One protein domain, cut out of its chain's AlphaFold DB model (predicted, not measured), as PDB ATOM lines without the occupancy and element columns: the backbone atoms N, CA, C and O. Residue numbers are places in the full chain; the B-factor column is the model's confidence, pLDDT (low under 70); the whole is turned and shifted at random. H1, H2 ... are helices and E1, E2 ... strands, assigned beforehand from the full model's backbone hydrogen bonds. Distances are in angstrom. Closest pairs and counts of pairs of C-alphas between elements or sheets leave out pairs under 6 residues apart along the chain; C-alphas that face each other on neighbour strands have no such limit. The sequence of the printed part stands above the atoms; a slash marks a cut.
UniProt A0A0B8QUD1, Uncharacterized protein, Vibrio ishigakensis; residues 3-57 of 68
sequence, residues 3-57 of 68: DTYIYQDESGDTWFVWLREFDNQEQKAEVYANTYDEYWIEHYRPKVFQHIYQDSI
ATOM      1  N   ASP A   3       3.803  18.140 -16.489       92.75
ATOM      2  CA  ASP A   3       4.059  17.334 -17.677       92.75
ATOM      3  C   ASP A   3       4.598  15.959 -17.287       92.75
ATOM      4  O   ASP A   3       5.272  15.799 -16.264       92.75
ATOM      5  N   THR A   4       4.302  14.948 -18.103       93.88
ATOM      6  CA  THR A   4       4.749  13.573 -17.866       93.88
ATOM      7  C   THR A   4       5.320  12.960 -19.130       93.88
ATOM      8  O   THR A   4       4.732  13.087 -20.204       93.88
ATOM      9  N   TYR A   5       6.423  12.233 -18.984       94.50
ATOM     10  CA  TYR A   5       7.150  11.599 -20.076       94.50
ATOM     11  C   TYR A   5       7.540  10.171 -19.703       94.50
ATOM     12  O   TYR A   5       7.784   9.857 -18.536       94.50
ATOM     13  N   ILE A   6       7.657   9.324 -20.721       95.12
ATOM     14  CA  ILE A   6       8.369   8.054 -20.625       95.12
ATOM     15  C   ILE A   6       9.721   8.253 -21.297       95.12
ATOM     16  O   ILE A   6       9.785   8.667 -22.454       95.12
ATOM     17  N   TYR A   7      10.789   7.984 -20.561       94.38
ATOM     18  CA  TYR A   7      12.161   8.090 -21.037       94.38
ATOM     19  C   TYR A   7      12.826   6.721 -20.945       94.38
ATOM     20  O   TYR A   7      12.715   6.064 -19.918       94.38
ATOM     21  N   GLN A   8      13.513   6.290 -21.999       96.31
ATOM     22  CA  GLN A   8      14.354   5.099 -21.955       96.31
ATOM     23  C   GLN A   8      15.816   5.536 -21.990       96.31
ATOM     24  O   GLN A   8      16.191   6.333 -22.853       96.31
ATOM     25  N   ASP A   9      16.619   5.060 -21.041       93.25
ATOM     26  CA  ASP A   9      18.038   5.408 -20.993       93.25
ATOM     27  C   ASP A   9      18.901   4.518 -21.901       93.25
ATOM     28  O   ASP A   9      18.423   3.590 -22.555       93.25
ATOM     29  N   GLU A  10      20.199   4.819 -21.951       95.25
ATOM     30  CA  GLU A  10      21.176   4.103 -22.782       95.25
ATOM     31  C   GLU A  10      21.339   2.623 -22.398       95.25
ATOM     32  O   GLU A  10      21.772   1.820 -23.224       95.25
ATOM     33  N   SER A  11      20.986   2.252 -21.163       94.19
ATOM     34  CA  SER A  11      21.016   0.866 -20.680       94.19
ATOM     35  C   SER A  11      19.720   0.112 -20.998       94.19
ATOM     36  O   SER A  11      19.650  -1.101 -20.806       94.19
ATOM     37  N   GLY A  12      18.710   0.809 -21.529       93.56
ATOM     38  CA  GLY A  12      17.402   0.258 -21.859       93.56
ATOM     39  C   GLY A  12      16.385   0.341 -20.720       93.56
ATOM     40  O   GLY A  12      15.265  -0.146 -20.901       93.56
ATOM     41  N   ASP A  13      16.717   0.974 -19.591       92.38
ATOM     42  CA  ASP A  13      15.796   1.116 -18.464       92.38
ATOM     43  C   ASP A  13      14.717   2.155 -18.772       92.38
ATOM     44  O   ASP A  13      14.988   3.227 -19.319       92.38
ATOM     45  N   THR A  14      13.470   1.841 -18.410       93.88
ATOM     46  CA  THR A  14      12.327   2.745 -18.599       93.88
ATOM     47  C   THR A  14      12.088   3.587 -17.352       93.88
ATOM     48  O   THR A  14      11.858   3.067 -16.262       93.88
ATOM     49  N   TRP A  15      12.055   4.897 -17.541       93.62
ATOM     50  CA  TRP A  15      11.842   5.906 -16.519       93.62
ATOM     51  C   TRP A  15      10.518   6.631 -16.751       93.62
ATOM     52  O   TRP A  15      10.257   7.151 -17.837       93.62
ATOM     53  N   PHE A  16       9.703   6.722 -15.702       93.88
ATOM     54  CA  PHE A  16       8.592   7.667 -15.655       93.88
ATOM     55  C   PHE A  16       9.112   9.006 -15.134       93.88
ATOM     56  O   PHE A  16       9.597   9.093 -14.005       93.88
ATOM     57  N   VAL A  17       9.028  10.047 -15.959       93.75
ATOM     58  CA  VAL A  17       9.511  11.389 -15.629       93.75
ATOM     59  C   VAL A  17       8.319  12.315 -15.471       93.75
ATOM     60  O   VAL A  17       7.503  12.444 -16.378       93.75
ATOM     61  N   TRP A  18       8.248  12.996 -14.335       92.81
ATOM     62  CA  TRP A  18       7.307  14.084 -14.094       92.81
ATOM     63  C   TRP A  18       8.044  15.421 -13.988       92.81
ATOM     64  O   TRP A  18       9.078  15.532 -13.328       92.81
ATOM     65  N   LEU A  19       7.529  16.445 -14.651       93.56
ATOM     66  CA  LEU A  19       8.064  17.798 -14.588       93.56
ATOM     67  C   LEU A  19       6.986  18.720 -14.040       93.56
ATOM     68  O   LEU A  19       5.827  18.653 -14.448       93.56
ATOM     69  N   ARG A  20       7.370  19.576 -13.094       92.56
ATOM     70  CA  ARG A  20       6.474  20.571 -12.522       92.56
ATOM     71  C   ARG A  20       7.164  21.918 -12.471       92.56
ATOM     72  O   ARG A  20       8.262  22.036 -11.933       92.56
ATOM     73  N   GLU A  21       6.486  22.905 -13.026       92.75
ATOM     74  CA  GLU A  21       6.911  24.296 -13.003       92.75
ATOM     75  C   GLU A  21       6.253  25.032 -11.836       92.75
ATOM     76  O   GLU A  21       5.081  24.786 -11.521       92.75
ATOM     77  N   PHE A  22       7.027  25.927 -11.226       92.31
ATOM     78  CA  PHE A  22       6.621  26.783 -10.121       92.31
ATOM     79  C   PHE A  22       7.083  28.210 -10.397       92.31
ATOM     80  O   PHE A  22       8.190  28.412 -10.894       92.31
ATOM     81  N   ASP A  23       6.272  29.185 -10.002       91.44
ATOM     82  CA  ASP A  23       6.588  30.606 -10.153       91.44
ATOM     83  C   ASP A  23       7.733  31.027  -9.219       91.44
ATOM     84  O   ASP A  23       8.518  31.922  -9.527       91.44
ATOM     85  N   ASN A  24       7.819  30.392  -8.044       91.88
ATOM     86  CA  ASN A  24       8.840  30.638  -7.029       91.88
ATOM     87  C   ASN A  24       8.930  29.480  -6.008       91.88
ATOM     88  O   ASN A  24       8.148  28.526  -6.029       91.88
ATOM     89  N   GLN A  25       9.900  29.571  -5.091       91.62
ATOM     90  CA  GLN A  25      10.146  28.544  -4.068       91.62
ATOM     91  C   GLN A  25       9.049  28.467  -2.997       91.62
ATOM     92  O   GLN A  25       8.814  27.389  -2.454       91.62
ATOM     93  N   GLU A  26       8.368  29.576  -2.697       95.50
ATOM     94  CA  GLU A  26       7.283  29.608  -1.707       95.50
ATOM     95  C   GLU A  26       6.079  28.803  -2.206       95.50
ATOM     96  O   GLU A  26       5.624  27.881  -1.531       95.50
ATOM     97  N   GLN A  27       5.660  29.048  -3.450       94.56
ATOM     98  CA  GLN A  27       4.603  28.286  -4.112       94.56
ATOM     99  C   GLN A  27       4.955  26.793  -4.205       94.56
ATOM    100  O   GLN A  27       4.104  25.935  -3.967       94.56
ATOM    101  N   LYS A  28       6.213  26.453  -4.522       93.31
ATOM    102  CA  LYS A  28       6.689  25.059  -4.536       93.31
ATOM    103  C   LYS A  28       6.521  24.384  -3.175       93.31
ATOM    104  O   LYS A  28       6.026  23.256  -3.115       93.31
ATOM    105  N   ALA A  29       6.920  25.060  -2.097       94.12
ATOM    106  CA  ALA A  29       6.810  24.535  -0.741       94.12
ATOM    107  C   ALA A  29       5.345  24.319  -0.332       94.12
ATOM    108  O   ALA A  29       5.006  23.239   0.152       94.12
ATOM    109  N   GLU A  30       4.474  25.298  -0.593       95.19
ATOM    110  CA  GLU A  30       3.038  25.208  -0.309       95.19
ATOM    111  C   GLU A  30       2.395  24.023  -1.041       95.19
ATOM    112  O   GLU A  30       1.721  23.180  -0.448       95.19
ATOM    113  N   VAL A  31       2.657  23.909  -2.342       92.56
ATOM    114  CA  VAL A  31       2.107  22.842  -3.172       92.56
ATOM    115  C   VAL A  31       2.542  21.458  -2.690       92.56
ATOM    116  O   VAL A  31       1.726  20.535  -2.680       92.56
ATOM    117  N   TYR A  32       3.809  21.283  -2.311       92.06
ATOM    118  CA  TYR A  32       4.300  19.995  -1.821       92.06
ATOM    119  C   TYR A  32       3.757  19.645  -0.442       92.06
ATOM    120  O   TYR A  32       3.381  18.490  -0.247       92.06
ATOM    121  N   ALA A  33       3.637  20.615   0.465       93.81
ATOM    122  CA  ALA A  33       2.989  20.400   1.755       93.81
ATOM    123  C   ALA A  33       1.530  19.941   1.582       93.81
ATOM    124  O   ALA A  33       1.098  19.010   2.253       93.81
ATOM    125  N   ASN A  34       0.807  20.530   0.623       92.56
ATOM    126  CA  ASN A  34      -0.581  20.168   0.329       92.56
ATOM    127  C   ASN A  34      -0.725  18.842  -0.440       92.56
ATOM    128  O   ASN A  34      -1.757  18.188  -0.346       92.56
ATOM    129  N   THR A  35       0.270  18.453  -1.248       90.19
ATOM    130  CA  THR A  35       0.200  17.227  -2.070       90.19
ATOM    131  C   THR A  35       0.606  15.985  -1.279       90.19
ATOM    132  O   THR A  35       0.022  14.920  -1.462       90.19
ATOM    133  N   TYR A  36       1.636  16.106  -0.441       92.19
ATOM    134  CA  TYR A  36       2.235  14.993   0.294       92.19
ATOM    135  C   TYR A  36       1.895  15.077   1.784       92.19
ATOM    136  O   TYR A  36       2.773  14.957   2.640       92.19
ATOM    137  N   ASP A  37       0.616  15.310   2.070       94.81
ATOM    138  CA  ASP A  37       0.070  15.325   3.423       94.81
ATOM    139  C   ASP A  37       0.067  13.922   4.069       94.81
ATOM    140  O   ASP A  37       0.482  12.918   3.476       94.81
ATOM    141  N   GLU A  38      -0.392  13.844   5.319       96.69
ATOM    142  CA  GLU A  38      -0.454  12.593   6.085       96.69
ATOM    143  C   GLU A  38      -1.297  11.525   5.373       96.69
ATOM    144  O   GLU A  38      -0.870  10.376   5.244       96.69
ATOM    145  N   TYR A  39      -2.439  11.918   4.799       96.06
ATOM    146  CA  TYR A  39      -3.297  10.999   4.060       96.06
ATOM    147  C   TYR A  39      -2.563  10.393   2.859       96.06
ATOM    148  O   TYR A  39      -2.624   9.177   2.646       96.06
ATOM    149  N   TRP A  40      -1.820  11.203   2.100       96.44
ATOM    150  CA  TRP A  40      -1.028  10.712   0.980       96.44
ATOM    151  C   TRP A  40       0.059   9.734   1.416       96.44
ATOM    152  O   TRP A  40       0.215   8.670   0.801       96.44
ATOM    153  N   ILE A  41       0.782  10.070   2.486       95.31
ATOM    154  CA  ILE A  41       1.859   9.241   3.033       95.31
ATOM    155  C   ILE A  41       1.331   7.870   3.463       95.31
ATOM    156  O   ILE A  41       1.976   6.858   3.186       95.31
ATOM    157  N   GLU A  42       0.165   7.826   4.097       97.69
ATOM    158  CA  GLU A  42      -0.417   6.592   4.621       97.69
ATOM    159  C   GLU A  42      -1.113   5.747   3.546       97.69
ATOM    160  O   GLU A  42      -1.015   4.519   3.558       97.69
ATOM    161  N   HIS A  43      -1.799   6.379   2.588       96.94
ATOM    162  CA  HIS A  43      -2.731   5.674   1.700       96.94
ATOM    163  C   HIS A  43      -2.235   5.515   0.264       96.94
ATOM    164  O   HIS A  43      -2.575   4.519  -0.392       96.94
ATOM    165  N   TYR A  44      -1.469   6.482  -0.249       95.62
ATOM    166  CA  TYR A  44      -1.013   6.497  -1.641       95.62
ATOM    167  C   TYR A  44       0.450   6.095  -1.774       95.62
ATOM    168  O   TYR A  44       0.746   5.235  -2.606       95.62
ATOM    169  N   ARG A  45       1.352   6.634  -0.941       94.62
ATOM    170  CA  ARG A  45       2.790   6.321  -1.003       94.62
ATOM    171  C   ARG A  45       3.076   4.816  -1.043       94.62
ATOM    172  O   ARG A  45       3.825   4.406  -1.928       94.62
ATOM    173  N   PRO A  46       2.470   3.968  -0.183       96.50
ATOM    174  CA  PRO A  46       2.768   2.539  -0.188       96.50
ATOM    175  C   PRO A  46       2.350   1.859  -1.493       96.50
ATOM    176  O   PRO A  46       3.061   0.990  -1.982       96.50
ATOM    177  N   LYS A  47       1.226   2.279  -2.087       96.31
ATOM    178  CA  LYS A  47       0.729   1.733  -3.358       96.31
ATOM    179  C   LYS A  47       1.616   2.160  -4.520       96.31
ATOM    180  O   LYS A  47       1.997   1.333  -5.334       96.31
ATOM    181  N   VAL A  48       1.997   3.437  -4.574       92.75
ATOM    182  CA  VAL A  48       2.923   3.942  -5.599       92.75
ATOM    183  C   VAL A  48       4.248   3.182  -5.532       92.75
ATOM    184  O   VAL A  48       4.740   2.719  -6.556       92.75
ATOM    185  N   PHE A  49       4.783   2.968  -4.328       94.69
ATOM    186  CA  PHE A  49       6.058   2.276  -4.123       94.69
ATOM    187  C   PHE A  49       5.996   0.754  -4.343       94.69
ATOM    188  O   PHE A  49       7.040   0.116  -4.398       94.69
ATOM    189  N   GLN A  50       4.813   0.164  -4.550       96.00
ATOM    190  CA  GLN A  50       4.690  -1.202  -5.087       96.00
ATOM    191  C   GLN A  50       4.926  -1.261  -6.603       96.00
ATOM    192  O   GLN A  50       5.196  -2.333  -7.139       96.00
ATOM    193  N   HIS A  51       4.809  -0.129  -7.299       92.75
ATOM    194  CA  HIS A  51       4.902  -0.048  -8.758       92.75
ATOM    195  C   HIS A  51       6.198   0.592  -9.258       92.75
ATOM    196  O   HIS A  51       6.472   0.542 -10.455       92.75
ATOM    197  N   ILE A  52       6.990   1.192  -8.367       90.94
ATOM    198  CA  ILE A  52       8.255   1.840  -8.711       90.94
ATOM    199  C   ILE A  52       9.374   1.363  -7.791       90.94
ATOM    200  O   ILE A  52       9.149   1.059  -6.621       90.94
ATOM    201  N   TYR A  53      10.603   1.359  -8.299       91.50
ATOM    202  CA  TYR A  53      11.788   1.131  -7.480       91.50
ATOM    203  C   TYR A  53      12.078   2.385  -6.651       91.50
ATOM    204  O   TYR A  53      12.643   3.353  -7.161       91.50
ATOM    205  N   GLN A  54      11.661   2.381  -5.381       91.50
ATOM    206  CA  GLN A  54      11.785   3.533  -4.482       91.50
ATOM    207  C   GLN A  54      13.223   4.079  -4.425       91.50
ATOM    208  O   GLN A  54      13.427   5.288  -4.523       91.50
ATOM    209  N   ASP A  55      14.213   3.193  -4.327       93.00
ATOM    210  CA  ASP A  55      15.628   3.574  -4.208       93.00
ATOM    211  C   ASP A  55      16.210   4.154  -5.507       93.00
ATOM    212  O   ASP A  55      17.287   4.750  -5.506       93.00
ATOM    213  N   SER A  56      15.483   4.027  -6.619       92.06
ATOM    214  CA  SER A  56      15.863   4.579  -7.919       92.06
ATOM    215  C   SER A  56      15.292   5.977  -8.166       92.06
ATOM    216  O   SER A  56      15.609   6.574  -9.195       92.06
ATOM    217  N   ILE A  57      14.463   6.531  -7.270       92.94
ATOM    218  CA  ILE A  57      13.858   7.859  -7.455       92.94
ATOM    219  C   ILE A  57      14.949   8.937  -7.501       92.94
ATOM    220  O   ILE A  57      15.780   9.060  -6.603       92.94
TER     221      ILE A  57
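AT A GLANCE: This is residues 3 to 57 of the 68 residues of an uncharacterized protein of Vibrio ishigakensis (UniProt A0A0B8QUD1). The printed part is an open, C-shaped frame: the two-stranded hairpin of E1 and E2 makes one long side, H1 makes the end, and the short helices H2 and H3 follow each other along the opposite side, across a largely empty middle. After H3, residues 52 to 57 turn back towards the hairpin. The 55 printed residues hold two strands and then three helices, E1, E2, H1, H2, H3, with an antiparallel sheet of order E1 - E2; the class is mixed, helices and strands. The whole is loose, with a radius of gyration of the C-alphas of 13.9 A and spans of 37 by 29 by 16 A.

IN THESE COORDINATES: E1, residues 3 to 8, begins at C-alpha 3 (4.059, 17.334, -17.677) and is 16.6 A long. E2, residues 14 to 20, is 19.7 A long. H1, residues 25 to 35, begins at C-alpha 25 (10.146, 28.544, -4.068) and is 15.2 A long. H2 is residues 38 to 43. H3, residues 45 to 51, ends at C-alpha 51 (4.902, -0.048, -8.758).

HOW THE PARTS SIT: E1 and E2 form a hairpin, antiparallel at 156 degrees. N 5 and O 17, 2.8 A apart, and N 15 and O 7, 2.7 A apart, are within hydrogen-bond range. H1 is apart from E1 and from H3. H1 and H2 meet only through their link, and so do H2 and H3. H2 and H3 are each apart from both strands. Every O i to N i+4 pair is within hydrogen-bond range in H1 and H2; in H3 it is 2 of 3.

THE WHOLE: The C-alphas of Ser 11 and Glu 26, the two farthest apart, are 37.1 A apart. Residues 37 to 43, of which 38 to 43 belong to H2, stand free, as do residues 46 to 51 of H3. The four links between the elements are tight. The printed part has no cut. The mean pLDDT of the printed part is 93.8, and no printed residue is under 70.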